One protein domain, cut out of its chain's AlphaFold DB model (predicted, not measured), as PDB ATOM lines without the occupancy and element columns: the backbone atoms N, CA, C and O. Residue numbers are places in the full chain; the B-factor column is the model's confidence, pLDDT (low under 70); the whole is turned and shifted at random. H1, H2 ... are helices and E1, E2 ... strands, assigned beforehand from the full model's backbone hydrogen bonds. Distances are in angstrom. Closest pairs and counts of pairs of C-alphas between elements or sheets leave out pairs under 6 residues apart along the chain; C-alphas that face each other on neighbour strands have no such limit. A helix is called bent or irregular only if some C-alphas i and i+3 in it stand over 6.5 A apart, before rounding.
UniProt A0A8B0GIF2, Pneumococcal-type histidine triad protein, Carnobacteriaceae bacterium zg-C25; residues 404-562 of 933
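Overview. This is residues 404 to 562 of the 933 residues of the protein "Pneumococcal-type histidine triad protein" of Carnobacteriaceae bacterium zg-C25 (UniProt A0A8B0GIF2). The model is elongated, with a six-stranded sheet curled like part of a barrel and folded back on itself towards one end, and with a small antiparallel sheet of three strands, E7, E8 and E9, the helix H2 and, at the far end, the short helix H3 towards the other. H1 packs over E5 of the curled sheet and reaches E9 of the small one with its last residues, while residues 424 to 449 make a long link from E3 round to H1. The printed part has 159 residues, with three named helices and nine named strands in the order E1, E2, E3, H1, E4, E5, E6, H2, E7, E8, E9, H3; the class is mixed, helices and strands, and under half of the residues, 78, are in named elements. The large sheet has the order E1, E2, E3, E6, E5, E4, all antiparallel. The whole is compact, with a radius of gyration of the C-alphas of 16.7 A, and spans 55 by 33 by 28 A.

Arrangement. E1, residues 404 to 406, E2, residues 410 to 415, and E3, residues 418 to 423, form a meander, each strand the antiparallel neighbour of the one before. N 404 and O 412 are 2.8 A apart between E1 and E2, and N 413 and O 420 are 2.9 A apart between E2 and E3, both within hydrogen-bond range. H1 is residues 450 to 461. E4, residues 469 to 471, E5, residues 474 to 478, and E6, residues 491 to 495, form a second meander, with N 469 and O 476 at 2.9 A and N 494 and O 475 at 2.9 A. E6 is also the antiparallel neighbour of E3, with N 493 and O 419 at 3.0 A. The strongly twisted sheet is a folded sheet, bent back on itself: E1, E2 and E3 face E5 and E4, with E6 as the hinge. H1 is on this sheet, over E5 at a height of 10.2 A, and runs slantwise to the strands, but only just, at 32 degrees to E5 on the local plane. H2, residues 508 to 523, only grazes this sheet with residues 522 to 523; the C-alphas of His 418 and Met 523, the closest of E3 and H2, are 5.7 A apart. E7, residues 531 to 533, E8, residues 536 to 541, and E9, residues 544 to 549, form a third meander, with N 533 and O 536 at 2.9 A and N 539 and O 546 at 2.9 A. H1 only grazes this sheet with residues 457 to 461; its closest C-alphas to E9 are those of Ala 460 and Lys 549, 4.8 A apart. H2 only grazes it with residues 515 to 523. H3, residues 555 to 561, is on neither sheet and touches residues 508 to 513 of H2, at a steep tilt of 67 degrees, opposite ways; the closest C-alphas, of Glu 509 and Tyr 558, are 4.8 A apart. H1 and H2 are apart. In H1 and H2 every O i to N i+4 pair is within hydrogen-bond range, in H3 2 of 3.

Along the chain. E1 begins at C-alpha 404, (-38.371, -2.122, -0.262). E2 is 15.5 A long and E3 16.9 A. H1 is 16.2 A long, E5 13.2 A and E6 13.1 A. H2 is 22.8 A long, from C-alpha 508 at (-36.181, -22.713, 29.941) to C-alpha 523. E8 is 15.4 A long and E9 16.6 A. H3 is 9.8 A long and ends at C-alpha 561, (-38.103, -32.982, 25.940).

Size, cuts and confidence. The two C-alphas farthest apart, those of Asp 430 and Asn 561, are 55.7 A apart. The printed part has no cut. The long links are E3 to H1, with 26 residues, and E5 to E6 and E6 to H2, with 12 each. The mean pLDDT of the printed part is 74.7, and 47 residues are under 70, among them residues 425 to 446 and 478 to 491.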
ATOM      1  N   VAL A 404     -37.075  -2.122  -0.966       77.56
ATOM      2  CA  VAL A 404     -38.371  -2.122  -0.262       77.56
ATOM      3  C   VAL A 404     -38.651  -0.828   0.506       77.56
ATOM      4  O   VAL A 404     -39.799  -0.576   0.867       77.56
ATOM      5  N   SER A 405     -37.637   0.004   0.774       72.00
ATOM      6  CA  SER A 405     -37.840   1.379   1.257       72.00
ATOM      7  C   SER A 405     -36.612   2.272   1.033       72.00
ATOM      8  O   SER A 405     -35.502   1.779   0.855       72.00
ATOM      9  N   GLU A 406     -36.798   3.592   1.077       79.00
ATOM     10  CA  GLU A 406     -35.757   4.608   0.862       79.00
ATOM     11  C   GLU A 406     -35.850   5.698   1.944       79.00
ATOM     12  O   GLU A 406     -36.955   6.094   2.319       79.00
ATOM     13  N   ASP A 407     -34.714   6.221   2.419       71.94
ATOM     14  CA  ASP A 407     -34.664   7.435   3.250       71.94
ATOM     15  C   ASP A 407     -33.581   8.428   2.782       71.94
ATOM     16  O   ASP A 407     -33.107   8.366   1.646       71.94
ATOM     17  N   THR A 408     -33.213   9.413   3.608       72.12
ATOM     18  CA  THR A 408     -32.194  10.411   3.239       72.12
ATOM     19  C   THR A 408     -30.760   9.875   3.196       72.12
ATOM     20  O   THR A 408     -29.933  10.488   2.527       72.12
ATOM     21  N   GLU A 409     -30.456   8.770   3.883       69.38
ATOM     22  CA  GLU A 409     -29.099   8.206   4.002       69.38
ATOM     23  C   GLU A 409     -28.896   6.927   3.168       69.38
ATOM     24  O   GLU A 409     -27.754   6.623   2.819       69.38
ATOM     25  N   GLY A 410     -29.961   6.208   2.788       75.88
ATOM     26  CA  GLY A 410     -29.843   4.892   2.155       75.88
ATOM     27  C   GLY A 410     -31.141   4.292   1.607       75.88
ATOM     28  O   GLY A 410     -32.167   4.964   1.467       75.88
ATOM     29  N   TYR A 411     -31.055   3.002   1.288       77.88
ATOM     30  CA  TYR A 411     -32.120   2.135   0.788       77.88
ATOM     31  C   TYR A 411     -32.164   0.850   1.622       77.88
ATOM     32  O   TYR A 411     -31.125   0.235   1.846       77.88
ATOM     33  N   VAL A 412     -33.348   0.394   2.028       75.31
ATOM     34  CA  VAL A 412     -33.527  -0.990   2.491       75.31
ATOM     35  C   VAL A 412     -33.797  -1.866   1.276       75.31
ATOM     36  O   VAL A 412     -34.747  -1.602   0.539       75.31
ATOM     37  N   VAL A 413     -33.010  -2.924   1.108       73.62
ATOM     38  CA  VAL A 413     -33.191  -3.955   0.079       73.62
ATOM     39  C   VAL A 413     -33.599  -5.277   0.710       73.62
ATOM     40  O   VAL A 413     -33.175  -5.592   1.821       73.62
ATOM     41  N   ARG A 414     -34.402  -6.070   0.003       72.12
ATOM     42  CA  ARG A 414     -34.586  -7.494   0.291       72.12
ATOM     43  C   ARG A 414     -33.312  -8.257  -0.068       72.12
ATOM     44  O   ARG A 414     -32.697  -7.991  -1.093       72.12
ATOM     45  N   HIS A 415     -32.973  -9.253   0.738       64.81
ATOM     46  CA  HIS A 415     -32.047 -10.309   0.349       64.81
ATOM     47  C   HIS A 415     -32.628 -11.620   0.875       64.81
ATOM     48  O   HIS A 415     -32.715 -11.810   2.079       64.81
ATOM     49  N   GLY A 416     -33.159 -12.465  -0.014       68.06
ATOM     50  CA  GLY A 416     -33.917 -13.648   0.403       68.06
ATOM     51  C   GLY A 416     -35.104 -13.309   1.324       68.06
ATOM     52  O   GLY A 416     -36.055 -12.621   0.923       68.06
ATOM     53  N   ASP A 417     -35.056 -13.825   2.551       66.19
ATOM     54  CA  ASP A 417     -36.083 -13.691   3.585       66.19
ATOM     55  C   ASP A 417     -35.900 -12.464   4.509       66.19
ATOM     56  O   ASP A 417     -36.903 -11.924   4.991       66.19
ATOM     57  N   HIS A 418     -34.682 -11.936   4.686       68.31
ATOM     58  CA  HIS A 418     -34.407 -10.685   5.419       68.31
ATOM     59  C   HIS A 418     -34.122  -9.487   4.493       68.31
ATOM     60  O   HIS A 418     -34.534  -9.427   3.330       68.31
ATOM     61  N   PHE A 419     -33.480  -8.470   5.075       77.56
ATOM     62  CA  PHE A 419     -33.187  -7.190   4.463       77.56
ATOM     63  C   PHE A 419     -31.786  -6.690   4.842       77.56
ATOM     64  O   PHE A 419     -31.338  -6.869   5.980       77.56
ATOM     65  N   HIS A 420     -31.148  -5.975   3.918       76.25
ATOM     66  CA  HIS A 420     -29.955  -5.162   4.172       76.25
ATOM     67  C   HIS A 420     -30.274  -3.670   3.987       76.25
ATOM     68  O   HIS A 420     -31.266  -3.321   3.345       76.25
ATOM     69  N   TYR A 421     -29.448  -2.774   4.536       75.12
ATOM     70  CA  TYR A 421     -29.595  -1.319   4.359       75.12
ATOM     71  C   TYR A 421     -28.369  -0.718   3.662       75.12
ATOM     72  O   TYR A 421     -27.345  -0.479   4.293       75.12
ATOM     73  N   ILE A 422     -28.461  -0.453   2.362       71.00
ATOM     74  CA  ILE A 422     -27.352   0.104   1.584       71.00
ATOM     75  C   ILE A 422     -27.354   1.628   1.714       71.00
ATOM     76  O   ILE A 422     -28.313   2.295   1.315       71.00
ATOM     77  N   TYR A 423     -26.277   2.204   2.240       69.00
ATOM     78  CA  TYR A 423     -26.126   3.655   2.296       69.00
ATOM     79  C   TYR A 423     -25.893   4.245   0.899       69.00
ATOM     80  O   TYR A 423     -25.069   3.767   0.125       69.00
ATOM     81  N   LYS A 424     -26.525   5.386   0.615       72.62
ATOM     82  CA  LYS A 424     -26.332   6.161  -0.624       72.62
ATOM     83  C   LYS A 424     -24.923   6.731  -0.782       72.62
ATOM     84  O   LYS A 424     -24.539   7.054  -1.898       72.62
ATOM     85  N   LYS A 425     -24.170   6.857   0.317       67.00
ATOM     86  CA  LYS A 425     -22.742   7.218   0.294       67.00
ATOM     87  C   LYS A 425     -21.833   6.090  -0.212       67.00
ATOM     88  O   LYS A 425     -20.729   6.386  -0.646       67.00
ATOM     89  N   ASP A 426     -22.311   4.843  -0.173       62.59
ATOM     90  CA  ASP A 426     -21.547   3.638  -0.522       62.59
ATOM     91  C   ASP A 426     -22.011   3.029  -1.861       62.59
ATOM     92  O   ASP A 426     -21.510   1.994  -2.290       62.59
ATOM     93  N   LEU A 427     -22.970   3.674  -2.536       60.44
ATOM     94  CA  LEU A 427     -23.433   3.311  -3.874       60.44
ATOM     95  C   LEU A 427     -22.748   4.174  -4.944       60.44
ATOM     96  O   LEU A 427     -22.647   5.393  -4.760       60.44
ATOM     97  N   PRO A 428     -22.369   3.605  -6.107       53.25
ATOM     98  CA  PRO A 428     -21.905   4.399  -7.238       53.25
ATOM     99  C   PRO A 428     -22.983   5.407  -7.653       53.25
ATOM    100  O   PRO A 428     -24.172   5.088  -7.730       53.25
ATOM    101  N   VAL A 429     -22.575   6.648  -7.918       46.12
ATOM    102  CA  VAL A 429     -23.485   7.811  -7.902       46.12
ATOM    103  C   VAL A 429     -24.570   7.776  -9.002       46.12
ATOM    104  O   VAL A 429     -25.531   8.547  -8.951       46.12
ATOM    105  N   ASP A 430     -24.451   6.887  -9.994       47.50
ATOM    106  CA  ASP A 430     -25.451   6.648 -11.049       47.50
ATOM    107  C   ASP A 430     -26.620   5.732 -10.642       47.50
ATOM    108  O   ASP A 430     -27.665   5.753 -11.300       47.50
ATOM    109  N   PHE A 431     -26.512   4.993  -9.531       45.88
ATOM    110  CA  PHE A 431     -27.628   4.199  -8.998       45.88
ATOM    111  C   PHE A 431     -28.703   5.057  -8.310       45.88
ATOM    112  O   PHE A 431     -29.831   4.597  -8.135       45.88
ATOM    113  N   VAL A 432     -28.404   6.320  -7.977       43.44
ATOM    114  CA  VAL A 432     -29.336   7.247  -7.307       43.44
ATOM    115  C   VAL A 432     -30.350   7.835  -8.301       43.44
ATOM    116  O   VAL A 432     -30.386   9.036  -8.577       43.44
ATOM    117  N   LYS A 433     -31.215   6.973  -8.841       41.12
ATOM    118  CA  LYS A 433     -32.485   7.394  -9.450       41.12
ATOM    119  C   LYS A 433     -33.522   7.588  -8.334       41.12
ATOM    120  O   LYS A 433     -33.553   6.789  -7.401       41.12
ATOM    121  N   PRO A 434     -34.374   8.626  -8.402       39.81
ATOM    122  CA  PRO A 434     -35.462   8.773  -7.444       39.81
ATOM    123  C   PRO A 434     -36.491   7.660  -7.673       39.81
ATOM    124  O   PRO A 434     -36.978   7.518  -8.797       39.81
ATOM    125  N   HIS A 435     -36.864   6.911  -6.631       40.06
ATOM    126  CA  HIS A 435     -38.020   6.019  -6.737       40.06
ATOM    127  C   HIS A 435     -39.280   6.823  -7.070       40.06
ATOM    128  O   HIS A 435     -39.557   7.875  -6.479       40.06
ATOM    129  N   GLU A 436     -40.092   6.299  -7.991       39.34
ATOM    130  CA  GLU A 436     -41.484   6.728  -8.067       39.34
ATOM    131  C   GLU A 436     -42.183   6.341  -6.761       39.34
ATOM    132  O   GLU A 436     -42.014   5.239  -6.239       39.34
ATOM    133  N   LYS A 437     -42.925   7.293  -6.189       35.50
ATOM    134  CA  LYS A 437     -43.422   7.196  -4.815       35.50
ATOM    135  C   LYS A 437     -44.625   6.266  -4.696       35.50
ATOM    136  O   LYS A 437     -45.758   6.735  -4.552       35.50
ATOM    137  N   GLU A 438     -44.368   4.965  -4.629       37.81
ATOM    138  CA  GLU A 438     -45.194   4.116  -3.775       37.81
ATOM    139  C   GLU A 438     -45.140   4.682  -2.348       37.81
ATOM    140  O   GLU A 438     -44.078   5.026  -1.823       37.81
ATOM    141  N   LYS A 439     -46.307   4.866  -1.729       33.50
ATOM    142  CA  LYS A 439     -46.377   5.369  -0.358       33.50
ATOM    143  C   LYS A 439     -46.117   4.227   0.616       33.50
ATOM    144  O   LYS A 439     -47.064   3.583   1.062       33.50
ATOM    145  N   SER A 440     -44.869   4.072   1.046       40.03
ATOM    146  CA  SER A 440     -44.632   3.612   2.413       40.03
ATOM    147  C   SER A 440     -45.325   4.602   3.358       40.03
ATOM    148  O   SER A 440     -44.986   5.789   3.368       40.03
ATOM    149  N   GLU A 441     -46.325   4.156   4.118       39.34
ATOM    150  CA  GLU A 441     -46.861   4.976   5.203       39.34
ATOM    151  C   GLU A 441     -45.758   5.133   6.254       39.34
ATOM    152  O   GLU A 441     -45.338   4.144   6.854       39.34
ATOM    153  N   GLU A 442     -45.260   6.360   6.456       40.19
ATOM    154  CA  GLU A 442     -44.279   6.640   7.510       40.19
ATOM    155  C   GLU A 442     -44.810   6.078   8.841       40.19
ATOM    156  O   GLU A 442     -45.910   6.482   9.254       40.19
ATOM    157  N   PRO A 443     -44.064   5.198   9.544       43.88
ATOM    158  CA  PRO A 443     -44.454   4.702  10.856       43.88
ATOM    159  C   PRO A 443     -44.388   5.864  11.850       43.88
ATOM    160  O   PRO A 443     -43.393   6.105  12.532       43.88
ATOM    161  N   THR A 444     -45.484   6.621  11.912       48.38
ATOM    162  CA  THR A 444     -45.565   7.991  12.455       48.38
ATOM    163  C   THR A 444     -45.498   8.044  13.987       48.38
ATOM    164  O   THR A 444     -45.669   9.093  14.612       48.38
ATOM    165  N   LYS A 445     -45.210   6.891  14.593       56.09
ATOM    166  CA  LYS A 445     -44.726   6.687  15.951       56.09
ATOM    167  C   LYS A 445     -43.767   5.496  15.938       56.09
ATOM    168  O   LYS A 445     -44.160   4.395  15.562       56.09
ATOM    169  N   LEU A 446     -42.558   5.696  16.459       64.62
ATOM    170  CA  LEU A 446     -41.740   4.592  16.967       64.62
ATOM    171  C   LEU A 446     -42.495   3.898  18.124       64.62
ATOM    172  O   LEU A 446     -43.250   4.572  18.838       64.62
ATOM    173  N   PRO A 447     -42.335   2.576  18.321       72.69
ATOM    174  CA  PRO A 447     -43.044   1.851  19.370       72.69
ATOM    175  C   PRO A 447     -42.610   2.326  20.759       72.69
ATOM    176  O   PRO A 447     -41.434   2.595  20.998       72.69
ATOM    177  N   ASP A 448     -43.548   2.367  21.708       74.00
ATOM    178  CA  ASP A 448     -43.274   2.857  23.067       74.00
ATOM    179  C   ASP A 448     -42.263   1.960  23.839       74.00
ATOM    180  O   ASP A 448     -41.727   2.390  24.858       74.00
ATOM    181  N   ASN A 449     -41.946   0.751  23.337       84.19
ATOM    182  CA  ASN A 449     -40.896  -0.147  23.850       84.19
ATOM    183  C   ASN A 449     -39.594  -0.168  23.012       84.19
ATOM    184  O   ASN A 449     -38.835  -1.132  23.083       84.19
ATOM    185  N   LEU A 450     -39.306   0.876  22.224       86.62
ATOM    186  CA  LEU A 450     -38.123   0.941  21.346       86.62
ATOM    187  C   LEU A 450     -36.807   0.540  22.042       86.62
ATOM    188  O   LEU A 450     -36.052  -0.265  21.507       86.62
ATOM    189  N   GLU A 451     -36.544   1.058  23.243       87.88
ATOM    190  CA  GLU A 451     -35.289   0.797  23.962       87.88
ATOM    191  C   GLU A 451     -35.193  -0.656  24.475       87.88
ATOM    192  O   GLU A 451     -34.097  -1.195  24.586       87.88
ATOM    193  N   GLU A 452     -36.317  -1.337  24.728       90.00
ATOM    194  CA  GLU A 452     -36.341  -2.777  25.044       90.00
ATOM    195  C   GLU A 452     -35.870  -3.597  23.834       90.00
ATOM    196  O   GLU A 452     -34.996  -4.457  23.963       90.00
ATOM    197  N   LYS A 453     -36.376  -3.262  22.637       91.25
ATOM    198  CA  LYS A 453     -35.955  -3.888  21.374       91.25
ATOM    199  C   LYS A 453     -34.470  -3.654  21.083       91.25
ATOM    200  O   LYS A 453     -33.786  -4.581  20.660       91.25
ATOM    201  N   ILE A 454     -33.959  -2.452  21.354       89.62
ATOM    202  CA  ILE A 454     -32.536  -2.128  21.169       89.62
ATOM    203  C   ILE A 454     -31.655  -2.907  22.158       89.62
ATOM    204  O   ILE A 454     -30.659  -3.489  21.742       89.62
ATOM    205  N   ASN A 455     -32.037  -2.996  23.436       90.06
ATOM    206  CA  ASN A 455     -31.302  -3.810  24.414       90.06
ATOM    207  C   ASN A 455     -31.287  -5.305  24.041       90.06
ATOM    208  O   ASN A 455     -30.274  -5.972  24.250       90.06
ATOM    209  N   TYR A 456     -32.368  -5.825  23.446       90.12
ATOM    210  CA  TYR A 456     -32.386  -7.185  22.901       90.12
ATOM    211  C   TYR A 456     -31.415  -7.359  21.722       90.12
ATOM    212  O   TYR A 456     -30.680  -8.345  21.702       90.12
ATOM    213  N   ILE A 457     -31.344  -6.397  20.790       88.31
ATOM    214  CA  ILE A 457     -30.357  -6.429  19.694       88.31
ATOM    215  C   ILE A 457     -28.932  -6.478  20.264       88.31
ATOM    216  O   ILE A 457     -28.189  -7.391  19.919       88.31
ATOM    217  N   ILE A 458     -28.571  -5.579  21.187       86.88
ATOM    218  CA  ILE A 458     -27.234  -5.556  21.820       86.88
ATOM    219  C   ILE A 458     -26.879  -6.926  22.419       86.88
ATOM    220  O   ILE A 458     -25.766  -7.419  22.252       86.88
ATOM    221  N   ALA A 459     -27.829  -7.563  23.109       86.50
ATOM    222  CA  ALA A 459     -27.593  -8.832  23.787       86.50
ATOM    223  C   ALA A 459     -27.483 -10.037  22.829       86.50
ATOM    224  O   ALA A 459     -26.609 -10.884  23.027       86.50
ATOM    225  N   ALA A 460     -28.346 -10.112  21.809       86.56
ATOM    226  CA  ALA A 460     -28.441 -11.253  20.890       86.56
ATOM    227  C   ALA A 460     -27.509 -11.156  19.663       86.56
ATOM    228  O   ALA A 460     -27.134 -12.183  19.101       86.56
ATOM    229  N   TYR A 461     -27.127  -9.939  19.261       82.75
ATOM    230  CA  TYR A 461     -26.256  -9.655  18.110       82.75
ATOM    231  C   TYR A 461     -24.867  -9.130  18.518       82.75
ATOM    232  O   TYR A 461     -24.017  -8.942  17.660       82.75
ATOM    233  N   GLY A 462     -24.616  -8.857  19.803       79.00
ATOM    234  CA  GLY A 462     -23.304  -8.418  20.309       79.00
ATOM    235  C   GLY A 462     -22.878  -6.990  19.932       79.00
ATOM    236  O   GLY A 462     -21.863  -6.512  20.434       79.00
ATOM    237  N   VAL A 463     -23.645  -6.298  19.084       79.62
ATOM    238  CA  VAL A 463     -23.331  -4.948  18.593       79.62
ATOM    239  C   VAL A 463     -23.525  -3.861  19.666       79.62
ATOM    240  O   VAL A 463     -24.445  -3.956  20.484       79.62
ATOM    241  N   PRO A 464     -22.701  -2.796  19.678       81.06
ATOM    242  CA  PRO A 464     -22.808  -1.723  20.665       81.06
ATOM    243  C   PRO A 464     -24.018  -0.801  20.410       81.06
ATOM    244  O   PRO A 464     -24.532  -0.695  19.294       81.06
ATOM    245  N   ARG A 465     -24.473  -0.092  21.454       82.56
ATOM    246  CA  ARG A 465     -25.698   0.741  21.451       82.56
ATOM    247  C   ARG A 465     -25.675   1.848  20.392       82.56
ATOM    248  O   ARG A 465     -26.734   2.252  19.907       82.56
ATOM    249  N   GLU A 466     -24.484   2.341  20.091       80.44
ATOM    250  CA  GLU A 466     -24.152   3.388  19.128       80.44
ATOM    251  C   GLU A 466     -24.088   2.901  17.671       80.44
ATOM    252  O   GLU A 466     -24.279   3.712  16.767       80.44
ATOM    253  N   ALA A 467     -23.896   1.597  17.429       76.69
ATOM    254  CA  ALA A 467     -23.975   1.013  16.086       76.69
ATOM    255  C   ALA A 467     -25.428   0.803  15.621       76.69
ATOM    256  O   ALA A 467     -25.687   0.724  14.423       76.69
ATOM    257  N   ILE A 468     -26.385   0.735  16.557       82.06
ATOM    258  CA  ILE A 468     -27.809   0.536  16.264       82.06
ATOM    259  C   ILE A 468     -28.476   1.881  15.968       82.06
ATOM    260  O   ILE A 468     -28.879   2.621  16.875       82.06
ATOM    261  N   LYS A 469     -28.644   2.168  14.676       84.31
ATOM    262  CA  LYS A 469     -29.469   3.277  14.185       84.31
ATOM    263  C   LYS A 469     -30.921   2.831  13.959       84.31
ATOM    264  O   LYS A 469     -31.220   1.636  13.901       84.31
ATOM    265  N   VAL A 470     -31.831   3.797  13.801       82.19
ATOM    266  CA  VAL A 470     -33.241   3.548  13.452       82.19
ATOM    267  C   VAL A 470     -33.635   4.417  12.256       82.19
ATOM    268  O   VAL A 470     -33.758   5.632  12.397       82.19
ATOM    269  N   HIS A 471     -33.834   3.791  11.095       74.50
ATOM    270  CA  HIS A 471     -34.061   4.439   9.797       74.50
ATOM    271  C   HIS A 471     -35.350   3.928   9.157       74.50
ATOM    272  O   HIS A 471     -35.539   2.725   9.035       74.50
ATOM    273  N   ASN A 472     -36.256   4.833   8.776       74.12
ATOM    274  CA  ASN A 472     -37.521   4.540   8.079       74.12
ATOM    275  C   ASN A 472     -38.366   3.363   8.630       74.12
ATOM    276  O   ASN A 472     -39.033   2.656   7.880       74.12
ATOM    277  N   GLY A 473     -38.328   3.118   9.945       78.38
ATOM    278  CA  GLY A 473     -39.012   1.971  10.557       78.38
ATOM    279  C   GLY A 473     -38.206   0.669  10.613       78.38
ATOM    280  O   GLY A 473     -38.787  -0.366  10.909       78.38
ATOM    281  N   TYR A 474     -36.891   0.711  10.396       84.06
ATOM    282  CA  TYR A 474     -35.954  -0.407  10.531       84.06
ATOM    283  C   TYR A 474     -34.884  -0.094  11.584       84.06
ATOM    284  O   TYR A 474     -34.429   1.044  11.698       84.06
ATOM    285  N   PHE A 475     -34.458  -1.104  12.341       86.31
ATOM    286  CA  PHE A 475     -33.176  -1.099  13.042       86.31
ATOM    287  C   PHE A 475     -32.080  -1.447  12.035       86.31
ATOM    288  O   PHE A 475     -32.223  -2.435  11.317       86.31
ATOM    289  N   VAL A 476     -31.004  -0.662  12.003       82.38
ATOM    290  CA  VAL A 476     -29.857  -0.861  11.102       82.38
ATOM    291  C   VAL A 476     -28.581  -0.897  11.934       82.38
ATOM    292  O   VAL A 476     -28.364   0.004  12.748       82.38
ATOM    293  N   PHE A 477     -27.758  -1.929  11.744       78.56
ATOM    294  CA  PHE A 477     -26.486  -2.127  12.445       78.56
ATOM    295  C   PHE A 477     -25.535  -3.044  11.648       78.56
ATOM    296  O   PHE A 477     -25.960  -3.717  10.707       78.56
ATOM    297  N   ASN A 478     -24.247  -3.047  12.005       67.69
ATOM    298  CA  ASN A 478     -23.225  -3.909  11.398       67.69
ATOM    299  C   ASN A 478     -23.485  -5.405  11.677       67.69
ATOM    300  O   ASN A 478     -23.978  -5.769  12.743       67.69
ATOM    301  N   GLU A 479     -23.071  -6.263  10.750       62.31
ATOM    302  CA  GLU A 479     -22.997  -7.720  10.902       62.31
ATOM    303  C   GLU A 479     -22.282  -8.168  12.206       62.31
ATOM    304  O   GLU A 479     -21.150  -7.744  12.438       62.31
ATOM    305  N   PRO A 480     -22.865  -9.068  13.030       52.88
ATOM    306  CA  PRO A 480     -22.251  -9.566  14.274       52.88
ATOM    307  C   PRO A 480     -20.913 -10.294  14.138       52.88
ATOM    308  O   PRO A 480     -20.184 -10.413  15.121       52.88
ATOM    309  N   THR A 481     -20.632 -10.869  12.967       52.56
ATOM    310  CA  THR A 481     -19.437 -11.696  12.723       52.56
ATOM    311  C   THR A 481     -18.194 -10.877  12.384       52.56
ATOM    312  O   THR A 481     -17.090 -11.416  12.422       52.56
ATOM    313  N   HIS A 482     -18.357  -9.586  12.090       54.00
ATOM    314  CA  HIS A 482     -17.273  -8.670  11.755       54.00
ATOM    315  C   HIS A 482     -16.922  -7.783  12.960       54.00
ATOM    316  O   HIS A 482     -17.791  -7.427  13.759       54.00
ATOM    317  N   GLU A 483     -15.654  -7.379  13.090       50.84
ATOM    318  CA  GLU A 483     -15.315  -6.299  14.025       50.84
ATOM    319  C   GLU A 483     -16.016  -4.994  13.605       50.84
ATOM    320  O   GLU A 483     -16.288  -4.759  12.425       50.84
ATOM    321  N   TYR A 484     -16.338  -4.137  14.580       47.00
ATOM    322  CA  TYR A 484     -17.062  -2.893  14.322       47.00
ATOM    323  C   TYR A 484     -16.183  -1.870  13.586       47.00
ATOM    324  O   TYR A 484     -15.505  -1.045  14.203       47.00
ATOM    325  N   ASP A 485     -16.241  -1.907  12.259       49.00
ATOM    326  CA  ASP A 485     -15.739  -0.848  11.394       49.00
ATOM    327  C   ASP A 485     -16.838   0.225  11.179       49.00
ATOM    328  O   ASP A 485     -17.938  -0.081  10.705       49.00
ATOM    329  N   PRO A 486     -16.597   1.499  11.551       45.81
ATOM    330  CA  PRO A 486     -17.502   2.608  11.250       45.81
ATOM    331  C   PRO A 486     -17.371   3.139   9.806       45.81
ATOM    332  O   PRO A 486     -18.127   4.039   9.427       45.81
ATOM    333  N   SER A 487     -16.411   2.641   9.020       37.59
ATOM    334  CA  SER A 487     -16.148   3.034   7.630       37.59
ATOM    335  C   SER A 487     -16.660   2.017   6.602       37.59
ATOM    336  O   SER A 487     -17.265   2.439   5.616       37.59
ATOM    337  N   HIS A 488     -16.533   0.712   6.871       39.53
ATOM    338  CA  HIS A 488     -17.124  -0.375   6.080       39.53
ATOM    339  C   HIS A 488     -18.243  -1.079   6.858       39.53
ATOM    340  O   HIS A 488     -18.050  -1.507   7.994       39.53
ATOM    341  N   ILE A 489     -19.433  -1.197   6.267       45.41
ATOM    342  CA  ILE A 489     -20.615  -1.737   6.953       45.41
ATOM    343  C   ILE A 489     -21.232  -2.834   6.083       45.41
ATOM    344  O   ILE A 489     -21.776  -2.541   5.025       45.41
ATOM    345  N   HIS A 490     -21.227  -4.075   6.576       53.88
ATOM    346  CA  HIS A 490     -22.172  -5.111   6.151       53.88
ATOM    347  C   HIS A 490     -23.487  -4.867   6.921       53.88
ATOM    348  O   HIS A 490     -23.514  -5.112   8.131       53.88
ATOM    349  N   PRO A 491     -24.539  -4.278   6.315       62.44
ATOM    350  CA  PRO A 491     -25.608  -3.635   7.079       62.44
ATOM    351  C   PRO A 491     -26.820  -4.560   7.185       62.44
ATOM    352  O   PRO A 491     -27.561  -4.733   6.215       62.44
ATOM    353  N   TYR A 492     -27.055  -5.137   8.360       72.25
ATOM    354  CA  TYR A 492     -28.243  -5.949   8.624       72.25
ATOM    355  C   TYR A 492     -29.422  -5.047   9.024       72.25
ATOM    356  O   TYR A 492     -29.264  -4.132   9.841       72.25
ATOM    357  N   ALA A 493     -30.603  -5.284   8.442       79.31
ATOM    358  CA  ALA A 493     -31.790  -4.455   8.655       79.31
ATOM    359  C   ALA A 493     -32.978  -5.272   9.195       79.31
ATOM    360  O   ALA A 493     -33.486  -6.181   8.539       79.31
ATOM    361  N   ILE A 494     -33.476  -4.907  10.384       83.38
ATOM    362  CA  ILE A 494     -34.666  -5.528  10.989       83.38
ATOM    363  C   ILE A 494     -35.837  -4.537  10.991       83.38
ATOM    364  O   ILE A 494     -35.711  -3.488  11.626       83.38
ATOM    365  N   PRO A 495     -37.009  -4.858  10.411       83.81
ATOM    366  CA  PRO A 495     -38.197  -4.018  10.555       83.81
ATOM    367  C   PRO A 495     -38.617  -3.888  12.035       83.81
ATOM    368  O   PRO A 495     -38.704  -4.870  12.781       83.81
ATOM    369  N   VAL A 496     -38.850  -2.654  12.488       86.62
ATOM    370  CA  VAL A 496     -39.086  -2.300  13.903       86.62
ATOM    371  C   VAL A 496     -40.392  -2.894  14.435       86.62
ATOM    372  O   VAL A 496     -40.502  -3.156  15.635       86.62
ATOM    373  N   ASP A 497     -41.375  -3.130  13.571       83.25
ATOM    374  CA  ASP A 497     -42.626  -3.826  13.873       83.25
ATOM    375  C   ASP A 497     -42.412  -5.347  14.008       83.25
ATOM    376  O   ASP A 497     -42.812  -5.927  15.022       83.25
ATOM    377  N   LYS A 498     -41.699  -5.959  13.049       84.31
ATOM    378  CA  LYS A 498     -41.350  -7.390  12.990       84.31
ATOM    379  C   LYS A 498     -40.500  -7.863  14.166       84.31
ATOM    380  O   LYS A 498     -40.621  -9.019  14.566       84.31
ATOM    381  N   LEU A 499     -39.633  -7.012  14.724       88.44
ATOM    382  CA  LEU A 499     -38.803  -7.404  15.865       88.44
ATOM    383  C   LEU A 499     -39.645  -7.583  17.135       88.44
ATOM    384  O   LEU A 499     -39.966  -6.613  17.827       88.44
ATOM    385  N   LYS A 500     -39.962  -8.831  17.478       88.56
ATOM    386  CA  LYS A 500     -40.504  -9.206  18.787       88.56
ATOM    387  C   LYS A 500     -39.355  -9.556  19.730       88.56
ATOM    388  O   LYS A 500     -38.440 -10.272  19.342       88.56
ATOM    389  N   VAL A 501     -39.411  -9.046  20.959       89.44
ATOM    390  CA  VAL A 501     -38.514  -9.480  22.039       89.44
ATOM    391  C   VAL A 501     -39.136 -10.737  22.659       89.44
ATOM    392  O   VAL A 501     -40.317 -10.692  23.015       89.44
ATOM    393  N   PRO A 502     -38.408 -11.863  22.751       89.56
ATOM    394  CA  PRO A 502     -38.960 -13.102  23.281       89.56
ATOM    395  C   PRO A 502     -39.195 -13.025  24.792       89.56
ATOM    396  O   PRO A 502     -38.431 -12.411  25.537       89.56
ATOM    397  N   VAL A 503     -40.266 -13.675  25.252       88.06
ATOM    398  CA  VAL A 503     -40.622 -13.718  26.674       88.06
ATOM    399  C   VAL A 503     -39.747 -14.749  27.387       88.06
ATOM    400  O   VAL A 503     -39.850 -15.944  27.112       88.06
ATOM    401  N   MET A 504     -38.919 -14.263  28.313       87.12
ATOM    402  CA  MET A 504     -38.033 -15.055  29.174       87.12
ATOM    403  C   MET A 504     -38.662 -15.245  30.563       87.12
ATOM    404  O   MET A 504     -39.291 -14.328  31.100       87.12
ATOM    405  N   THR A 505     -38.507 -16.435  31.143       89.44
ATOM    406  CA  THR A 505     -39.216 -16.910  32.341       89.44
ATOM    407  C   THR A 505     -38.318 -17.833  33.190       89.44
ATOM    408  O   THR A 505     -37.103 -17.886  33.002       89.44
ATOM    409  N   ASP A 506     -38.902 -18.570  34.143       87.75
ATOM    410  CA  ASP A 506     -38.230 -19.682  34.834       87.75
ATOM    411  C   ASP A 506     -38.304 -21.015  34.042       87.75
ATOM    412  O   ASP A 506     -37.654 -21.995  34.410       87.75
ATOM    413  N   ASP A 507     -39.097 -21.091  32.964       92.50
ATOM    414  CA  ASP A 507     -39.301 -22.299  32.155       92.50
ATOM    415  C   ASP A 507     -38.435 -22.268  30.887       92.50
ATOM    416  O   ASP A 507     -38.873 -21.857  29.813       92.50
ATOM    417  N   LYS A 508     -37.194 -22.748  31.009       92.06
ATOM    418  CA  LYS A 508     -36.181 -22.713  29.941       92.06
ATOM    419  C   LYS A 508     -36.616 -23.338  28.613       92.06
ATOM    420  O   LYS A 508     -36.211 -22.869  27.555       92.06
ATOM    421  N   GLU A 509     -37.470 -24.355  28.660       93.25
ATOM    422  CA  GLU A 509     -38.062 -24.974  27.472       93.25
ATOM    423  C   GLU A 509     -39.003 -24.007  26.729       93.25
ATOM    424  O   GLU A 509     -38.996 -23.966  25.501       93.25
ATOM    425  N   ALA A 510     -39.779 -23.206  27.470       92.12
ATOM    426  CA  ALA A 510     -40.657 -22.176  26.915       92.12
ATOM    427  C   ALA A 510     -39.867 -20.966  26.400       92.12
ATOM    428  O   ALA A 510     -40.172 -20.455  25.329       92.12
ATOM    429  N   ASP A 511     -38.849 -20.529  27.148       93.62
ATOM    430  CA  ASP A 511     -37.971 -19.415  26.772       93.62
ATOM    431  C   ASP A 511     -37.337 -19.649  25.394       93.62
ATOM    432  O   ASP A 511     -37.358 -18.766  24.539       93.62
ATOM    433  N   PHE A 512     -36.804 -20.857  25.178       94.12
ATOM    434  CA  PHE A 512     -36.182 -21.246  23.915       94.12
ATOM    435  C   PHE A 512     -37.199 -21.336  22.769       94.12
ATOM    436  O   PHE A 512     -36.934 -20.835  21.677       94.12
ATOM    437  N   GLU A 513     -38.381 -21.917  23.005       91.69
ATOM    438  CA  GLU A 513     -39.438 -21.981  21.987       91.69
ATOM    439  C   GLU A 513     -39.939 -20.575  21.601       91.69
ATOM    440  O   GLU A 513     -40.068 -20.275  20.415       91.69
ATOM    441  N   ASN A 514     -40.140 -19.681  22.577       92.00
ATOM    442  CA  ASN A 514     -40.496 -18.276  22.346       92.00
ATOM    443  C   ASN A 514     -39.430 -17.544  21.514       92.00
ATOM    444  O   ASN A 514     -39.764 -16.783  20.605       92.00
ATOM    445  N   GLU A 515     -38.154 -17.759  21.834       92.56
ATOM    446  CA  GLU A 515     -37.007 -17.171  21.142       92.56
ATOM    447  C   GLU A 515     -36.926 -17.635  19.681       92.56
ATOM    448  O   GLU A 515     -36.948 -16.801  18.771       92.56
ATOM    449  N   TRP A 516     -36.959 -18.948  19.453       91.06
ATOM    450  CA  TRP A 516     -36.930 -19.569  18.127       91.06
ATOM    451  C   TRP A 516     -38.101 -19.112  17.243       91.06
ATOM    452  O   TRP A 516     -37.891 -18.664  16.113       91.06
ATOM    453  N   LEU A 517     -39.329 -19.117  17.782       90.12
ATOM    454  CA  LEU A 517     -40.523 -18.620  17.086       90.12
ATOM    455  C   LEU A 517     -40.429 -17.119  16.760       90.12
ATOM    456  O   LEU A 517     -40.826 -16.708  15.670       90.12
ATOM    457  N   SER A 518     -39.887 -16.296  17.669       90.19
ATOM    458  CA  SER A 518     -39.742 -14.848  17.438       90.19
ATOM    459  C   SER A 518     -38.774 -14.516  16.298       90.19
ATOM    460  O   SER A 518     -38.995 -13.552  15.562       90.19
ATOM    461  N   ILE A 519     -37.728 -15.329  16.123       88.38
ATOM    462  CA  ILE A 519     -36.760 -15.200  15.031       88.38
ATOM    463  C   ILE A 519     -37.400 -15.654  13.717       88.38
ATOM    464  O   ILE A 519     -37.338 -14.917  12.734       88.38
ATOM    465  N   ALA A 520     -38.090 -16.797  13.715       86.31
ATOM    466  CA  ALA A 520     -38.775 -17.326  12.537       86.31
ATOM    467  C   ALA A 520     -39.826 -16.348  11.978       86.31
ATOM    468  O   ALA A 520     -39.801 -16.016  10.796       86.31
ATOM    469  N   GLU A 521     -40.695 -15.792  12.830       85.88
ATOM    470  CA  GLU A 521     -41.742 -14.842  12.414       85.88
ATOM    471  C   GLU A 521     -41.173 -13.504  11.899       85.88
ATOM    472  O   GLU A 521     -41.697 -12.908  10.944       85.88
ATOM    473  N   ARG A 522     -40.075 -13.037  12.508       84.25
ATOM    474  CA  ARG A 522     -39.340 -11.838  12.078       84.25
ATOM    475  C   ARG A 522     -38.823 -12.010  10.647       84.25
ATOM    476  O   ARG A 522     -39.093 -11.148   9.810       84.25
ATOM    477  N   MET A 523     -38.162 -13.136  10.385       77.06
ATOM    478  CA  MET A 523     -37.642 -13.543   9.071       77.06
ATOM    479  C   MET A 523     -38.762 -13.906   8.074       77.06
ATOM    480  O   MET A 523     -38.630 -13.700   6.878       77.06
ATOM    481  N   GLY A 524     -39.918 -14.375   8.556       78.06
ATOM    482  CA  GLY A 524     -41.018 -14.847   7.709       78.06
ATOM    483  C   GLY A 524     -40.854 -16.286   7.204       78.06
ATOM    484  O   GLY A 524     -41.518 -16.655   6.238       78.06
ATOM    485  N   VAL A 525     -40.005 -17.085   7.856       79.81
ATOM    486  CA  VAL A 525     -39.746 -18.500   7.536       79.81
ATOM    487  C   VAL A 525     -40.375 -19.438   8.568       79.81
ATOM    488  O   VAL A 525     -40.766 -19.016   9.659       79.81
ATOM    489  N   SER A 526     -40.449 -20.729   8.242       82.50
ATOM    490  CA  SER A 526     -40.715 -21.771   9.238       82.50
ATOM    491  C   SER A 526     -39.552 -21.842  10.248       82.50
ATOM    492  O   SER A 526     -38.390 -21.753   9.836       82.50
ATOM    493  N   PRO A 527     -39.803 -22.025  11.559       85.75
ATOM    494  CA  PRO A 527     -38.743 -22.256  12.549       85.75
ATOM    495  C   PRO A 527     -37.826 -23.427  12.172       85.75
ATOM    496  O   PRO A 527     -36.620 -23.379  12.397       85.75
ATOM    497  N   GLU A 528     -38.377 -24.438  11.504       81.44
ATOM    498  CA  GLU A 528     -37.707 -25.622  10.961       81.44
ATOM    499  C   GLU A 528     -36.903 -25.335   9.665       81.44
ATOM    500  O   GLU A 528     -36.495 -26.247   8.937       81.44
ATOM    501  N   GLN A 529     -36.663 -24.057   9.360       77.06
ATOM    502  CA  GLN A 529     -35.640 -23.576   8.425       77.06
ATOM    503  C   GLN A 529     -34.456 -22.900   9.137       77.06
ATOM    504  O   GLN A 529     -33.433 -22.687   8.497       77.06
ATOM    505  N   LEU A 530     -34.568 -22.587  10.433       83.75
ATOM    506  CA  LEU A 530     -33.477 -22.013  11.222       83.75
ATOM    507  C   LEU A 530     -32.557 -23.130  11.721       83.75
ATOM    508  O   LEU A 530     -32.974 -23.992  12.500       83.75
ATOM    509  N   GLU A 531     -31.297 -23.091  11.309       84.94
ATOM    510  CA  GLU A 531     -30.258 -23.965  11.844       84.94
ATOM    511  C   GLU A 531     -29.869 -23.537  13.268       84.94
ATOM    512  O   GLU A 531     -30.027 -22.380  13.662       84.94
ATOM    513  N   ILE A 532     -29.355 -24.472  14.072       87.19
ATOM    514  CA  ILE A 532     -28.923 -24.223  15.454       87.19
ATOM    515  C   ILE A 532     -27.534 -24.827  15.647       87.19
ATOM    516  O   ILE A 532     -27.361 -26.044  15.562       87.19
ATOM    517  N   LYS A 533     -26.545 -23.973  15.921       84.56
ATOM    518  CA  LYS A 533     -25.126 -24.340  15.981       84.56
ATOM    519  C   LYS A 533     -24.413 -23.549  17.076       84.56
ATOM    520  O   LYS A 533     -24.577 -22.339  17.175       84.56
ATOM    521  N   ASP A 534     -23.646 -24.238  17.921       84.56
ATOM    522  CA  ASP A 534     -22.709 -23.661  18.904       84.56
ATOM    523  C   ASP A 534     -23.261 -22.556  19.842       84.56
ATOM    524  O   ASP A 534     -22.511 -21.748  20.387       84.56
ATOM    525  N   GLY A 535     -24.578 -22.543  20.090       86.56
ATOM    526  CA  GLY A 535     -25.248 -21.526  20.916       86.56
ATOM    527  C   GLY A 535     -25.853 -20.353  20.133       86.56
ATOM    528  O   GLY A 535     -26.228 -19.350  20.740       86.56
ATOM    529  N   TYR A 536     -25.973 -20.482  18.812       88.38
ATOM    530  CA  TYR A 536     -26.577 -19.514  17.901       88.38
ATOM    531  C   TYR A 536     -27.674 -20.177  17.062       88.38
ATOM    532  O   TYR A 536     -27.577 -21.354  16.708       88.38
ATOM    533  N   PHE A 537     -28.693 -19.401  16.704       87.62
ATOM    534  CA  PHE A 537     -29.482 -19.647  15.505       87.62
ATOM    535  C   PHE A 537     -28.660 -19.178  14.304       87.62
ATOM    536  O   PHE A 537     -28.155 -18.051  14.305       87.62
ATOM    537  N   VAL A 538     -28.526 -20.040  13.303       83.75
ATOM    538  CA  VAL A 538     -27.852 -19.747  12.039       83.75
ATOM    539  C   VAL A 538     -28.923 -19.535  10.978       83.75
ATOM    540  O   VAL A 538     -29.848 -20.337  10.827       83.75
ATOM    541  N   ILE A 539     -28.822 -18.403  10.295       75.38
ATOM    542  CA  ILE A 539     -29.756 -17.949   9.273       75.38
ATOM    543  C   ILE A 539     -28.995 -17.991   7.950       75.38
ATOM    544  O   ILE A 539     -28.351 -17.014   7.571       75.38
ATOM    545  N   SER A 540     -29.015 -19.160   7.312       67.25
ATOM    546  CA  SER A 540     -28.302 -19.466   6.069       67.25
ATOM    547  C   SER A 540     -29.095 -18.963   4.858       67.25
ATOM    548  O   SER A 540     -30.226 -19.405   4.638       67.25
ATOM    549  N   HIS A 541     -28.531 -18.056   4.056       59.94
ATOM    550  CA  HIS A 541     -29.193 -17.478   2.878       59.94
ATOM    551  C   HIS A 541     -28.161 -17.062   1.817       59.94
ATOM    552  O   HIS A 541     -27.017 -16.771   2.145       59.94
ATOM    553  N   GLY A 542     -28.563 -17.029   0.542       59.28
ATOM    554  CA  GLY A 542     -27.709 -16.537  -0.547       59.28
ATOM    555  C   GLY A 542     -26.326 -17.199  -0.581       59.28
ATOM    556  O   GLY A 542     -26.216 -18.399  -0.835       59.28
ATOM    557  N   ASP A 543     -25.295 -16.389  -0.337       50.91
ATOM    558  CA  ASP A 543     -23.879 -16.750  -0.256       50.91
ATOM    559  C   ASP A 543     -23.299 -16.716   1.178       50.91
ATOM    560  O   ASP A 543     -22.097 -16.913   1.343       50.91
ATOM    561  N   HIS A 544     -24.114 -16.469   2.217       59.50
ATOM    562  CA  HIS A 544     -23.625 -16.312   3.594       59.50
ATOM    563  C   HIS A 544     -24.586 -16.788   4.698       59.50
ATOM    564  O   HIS A 544     -25.542 -17.537   4.480       59.50
ATOM    565  N   SER A 545     -24.265 -16.473   5.955       71.31
ATOM    566  CA  SER A 545     -25.052 -16.889   7.119       71.31
ATOM    567  C   SER A 545     -24.963 -15.873   8.252       71.31
ATOM    568  O   SER A 545     -23.870 -15.543   8.706       71.31
ATOM    569  N   HIS A 546     -26.114 -15.420   8.755       73.56
ATOM    570  CA  HIS A 546     -26.170 -14.573   9.951       73.56
ATOM    571  C   HIS A 546     -26.263 -15.424  11.221       73.56
ATOM    572  O   HIS A 546     -26.990 -16.419  11.261       73.56
ATOM    573  N   TYR A 547     -25.587 -14.991  12.285       80.69
ATOM    574  CA  TYR A 547     -25.555 -15.690  13.572       80.69
ATOM    575  C   TYR A 547     -26.260 -14.862  14.650       80.69
ATOM    576  O   TYR A 547     -25.834 -13.756  14.981       80.69
ATOM    577  N   VAL A 548     -27.338 -15.404  15.225       84.50
ATOM    578  CA  VAL A 548     -28.114 -14.761  16.300       84.50
ATOM    579  C   VAL A 548     -27.997 -15.602  17.561       84.50
ATOM    580  O   VAL A 548     -28.376 -16.770  17.574       84.50
ATOM    581  N   LYS A 549     -27.453 -15.030  18.633       86.75
ATOM    582  CA  LYS A 549     -27.145 -15.773  19.858       86.75
ATOM    583  C   LYS A 549     -28.410 -16.243  20.579       86.75
ATOM    584  O   LYS A 549     -29.336 -15.461  20.777       86.75
ATOM    585  N   ILE A 550     -28.403 -17.495  21.038       90.50
ATOM    586  CA  ILE A 550     -29.446 -18.067  21.897       90.50
ATOM    587  C   ILE A 550     -29.271 -17.490  23.309       90.50
ATOM    588  O   ILE A 550     -28.300 -17.792  24.008       90.50
ATOM    589  N   MET A 551     -30.213 -16.651  23.739       89.88
ATOM    590  CA  MET A 551     -30.213 -15.982  25.043       89.88
ATOM    591  C   MET A 551     -30.954 -16.783  26.115       89.88
ATOM    592  O   MET A 551     -30.655 -16.643  27.303       89.88
ATOM    593  N   SER A 552     -31.899 -17.639  25.719       91.44
ATOM    594  CA  SER A 552     -32.652 -18.499  26.640       91.44
ATOM    595  C   SER A 552     -31.764 -19.500  27.385       91.44
ATOM    596  O   SER A 552     -31.966 -19.708  28.586       91.44
ATOM    597  N   GLY A 553     -30.797 -20.117  26.695       88.19
ATOM    598  CA  GLY A 553     -29.991 -21.238  27.201       88.19
ATOM    599  C   GLY A 553     -30.806 -22.513  27.460       88.19
ATOM    600  O   GLY A 553     -30.428 -23.334  28.298       88.19
ATOM    601  N   GLY A 554     -31.980 -22.625  26.828       91.62
ATOM    602  CA  GLY A 554     -32.938 -23.715  27.029       91.62
ATOM    603  C   GLY A 554     -32.882 -24.823  25.981       91.62
ATOM    604  O   GLY A 554     -33.583 -25.824  26.125       91.62
ATOM    605  N   GLU A 555     -32.038 -24.690  24.958       92.06
ATOM    606  CA  GLU A 555     -31.991 -25.568  23.789       92.06
ATOM    607  C   GLU A 555     -31.799 -27.047  24.164       92.06
ATOM    608  O   GLU A 555     -32.480 -27.933  23.648       92.06
ATOM    609  N   LYS A 556     -30.940 -27.322  25.153       91.38
ATOM    610  CA  LYS A 556     -30.660 -28.678  25.653       91.38
ATOM    611  C   LYS A 556     -31.811 -29.283  26.470       91.38
ATOM    612  O   LYS A 556     -31.923 -30.508  26.513       91.38
ATOM    613  N   GLU A 557     -32.644 -28.472  27.134       92.62
ATOM    614  CA  GLU A 557     -33.866 -28.977  27.785       92.62
ATOM    615  C   GLU A 557     -34.958 -29.208  26.737       92.62
ATOM    616  O   GLU A 557     -35.582 -30.266  26.734       92.62
ATOM    617  N   TYR A 558     -35.115 -28.272  25.798       92.88
ATOM    618  CA  TYR A 558     -36.074 -28.358  24.701       92.88
ATOM    619  C   TYR A 558     -35.865 -29.601  23.829       92.88
ATOM    620  O   TYR A 558     -36.754 -30.445  23.766       92.88
ATOM    621  N   PHE A 559     -34.685 -29.800  23.229       90.94
ATOM    622  CA  PHE A 559     -34.448 -30.957  22.348       90.94
ATOM    623  C   PHE A 559     -34.478 -32.307  23.076       90.94
ATOM    624  O   PHE A 559     -34.807 -33.322  22.470       90.94
ATOM    625  N   LYS A 560     -34.200 -32.329  24.384       93.44
ATOM    626  CA  LYS A 560     -34.360 -33.521  25.227       93.44
ATOM    627  C   LYS A 560     -35.832 -33.863  25.498       93.44
ATOM    628  O   LYS A 560     -36.154 -35.033  25.695       93.44
ATOM    629  N   ASN A 561     -36.697 -32.852  25.558       93.62
ATOM    630  CA  ASN A 561     -38.103 -32.982  25.940       93.62
ATOM    631  C   ASN A 561     -39.078 -32.917  24.745       93.62
ATOM    632  O   ASN A 561     -40.262 -33.217  24.926       93.62
ATOM    633  N   LYS A 562     -38.613 -32.520  23.551       91.12
ATOM    634  CA  LYS A 562     -39.406 -32.440  22.315       91.12
ATOM    635  C   LYS A 562     -40.088 -33.785  22.042       91.12
ATOM    636  O   LYS A 562     -39.456 -34.838  22.116       91.12
TER     637      LYS A 562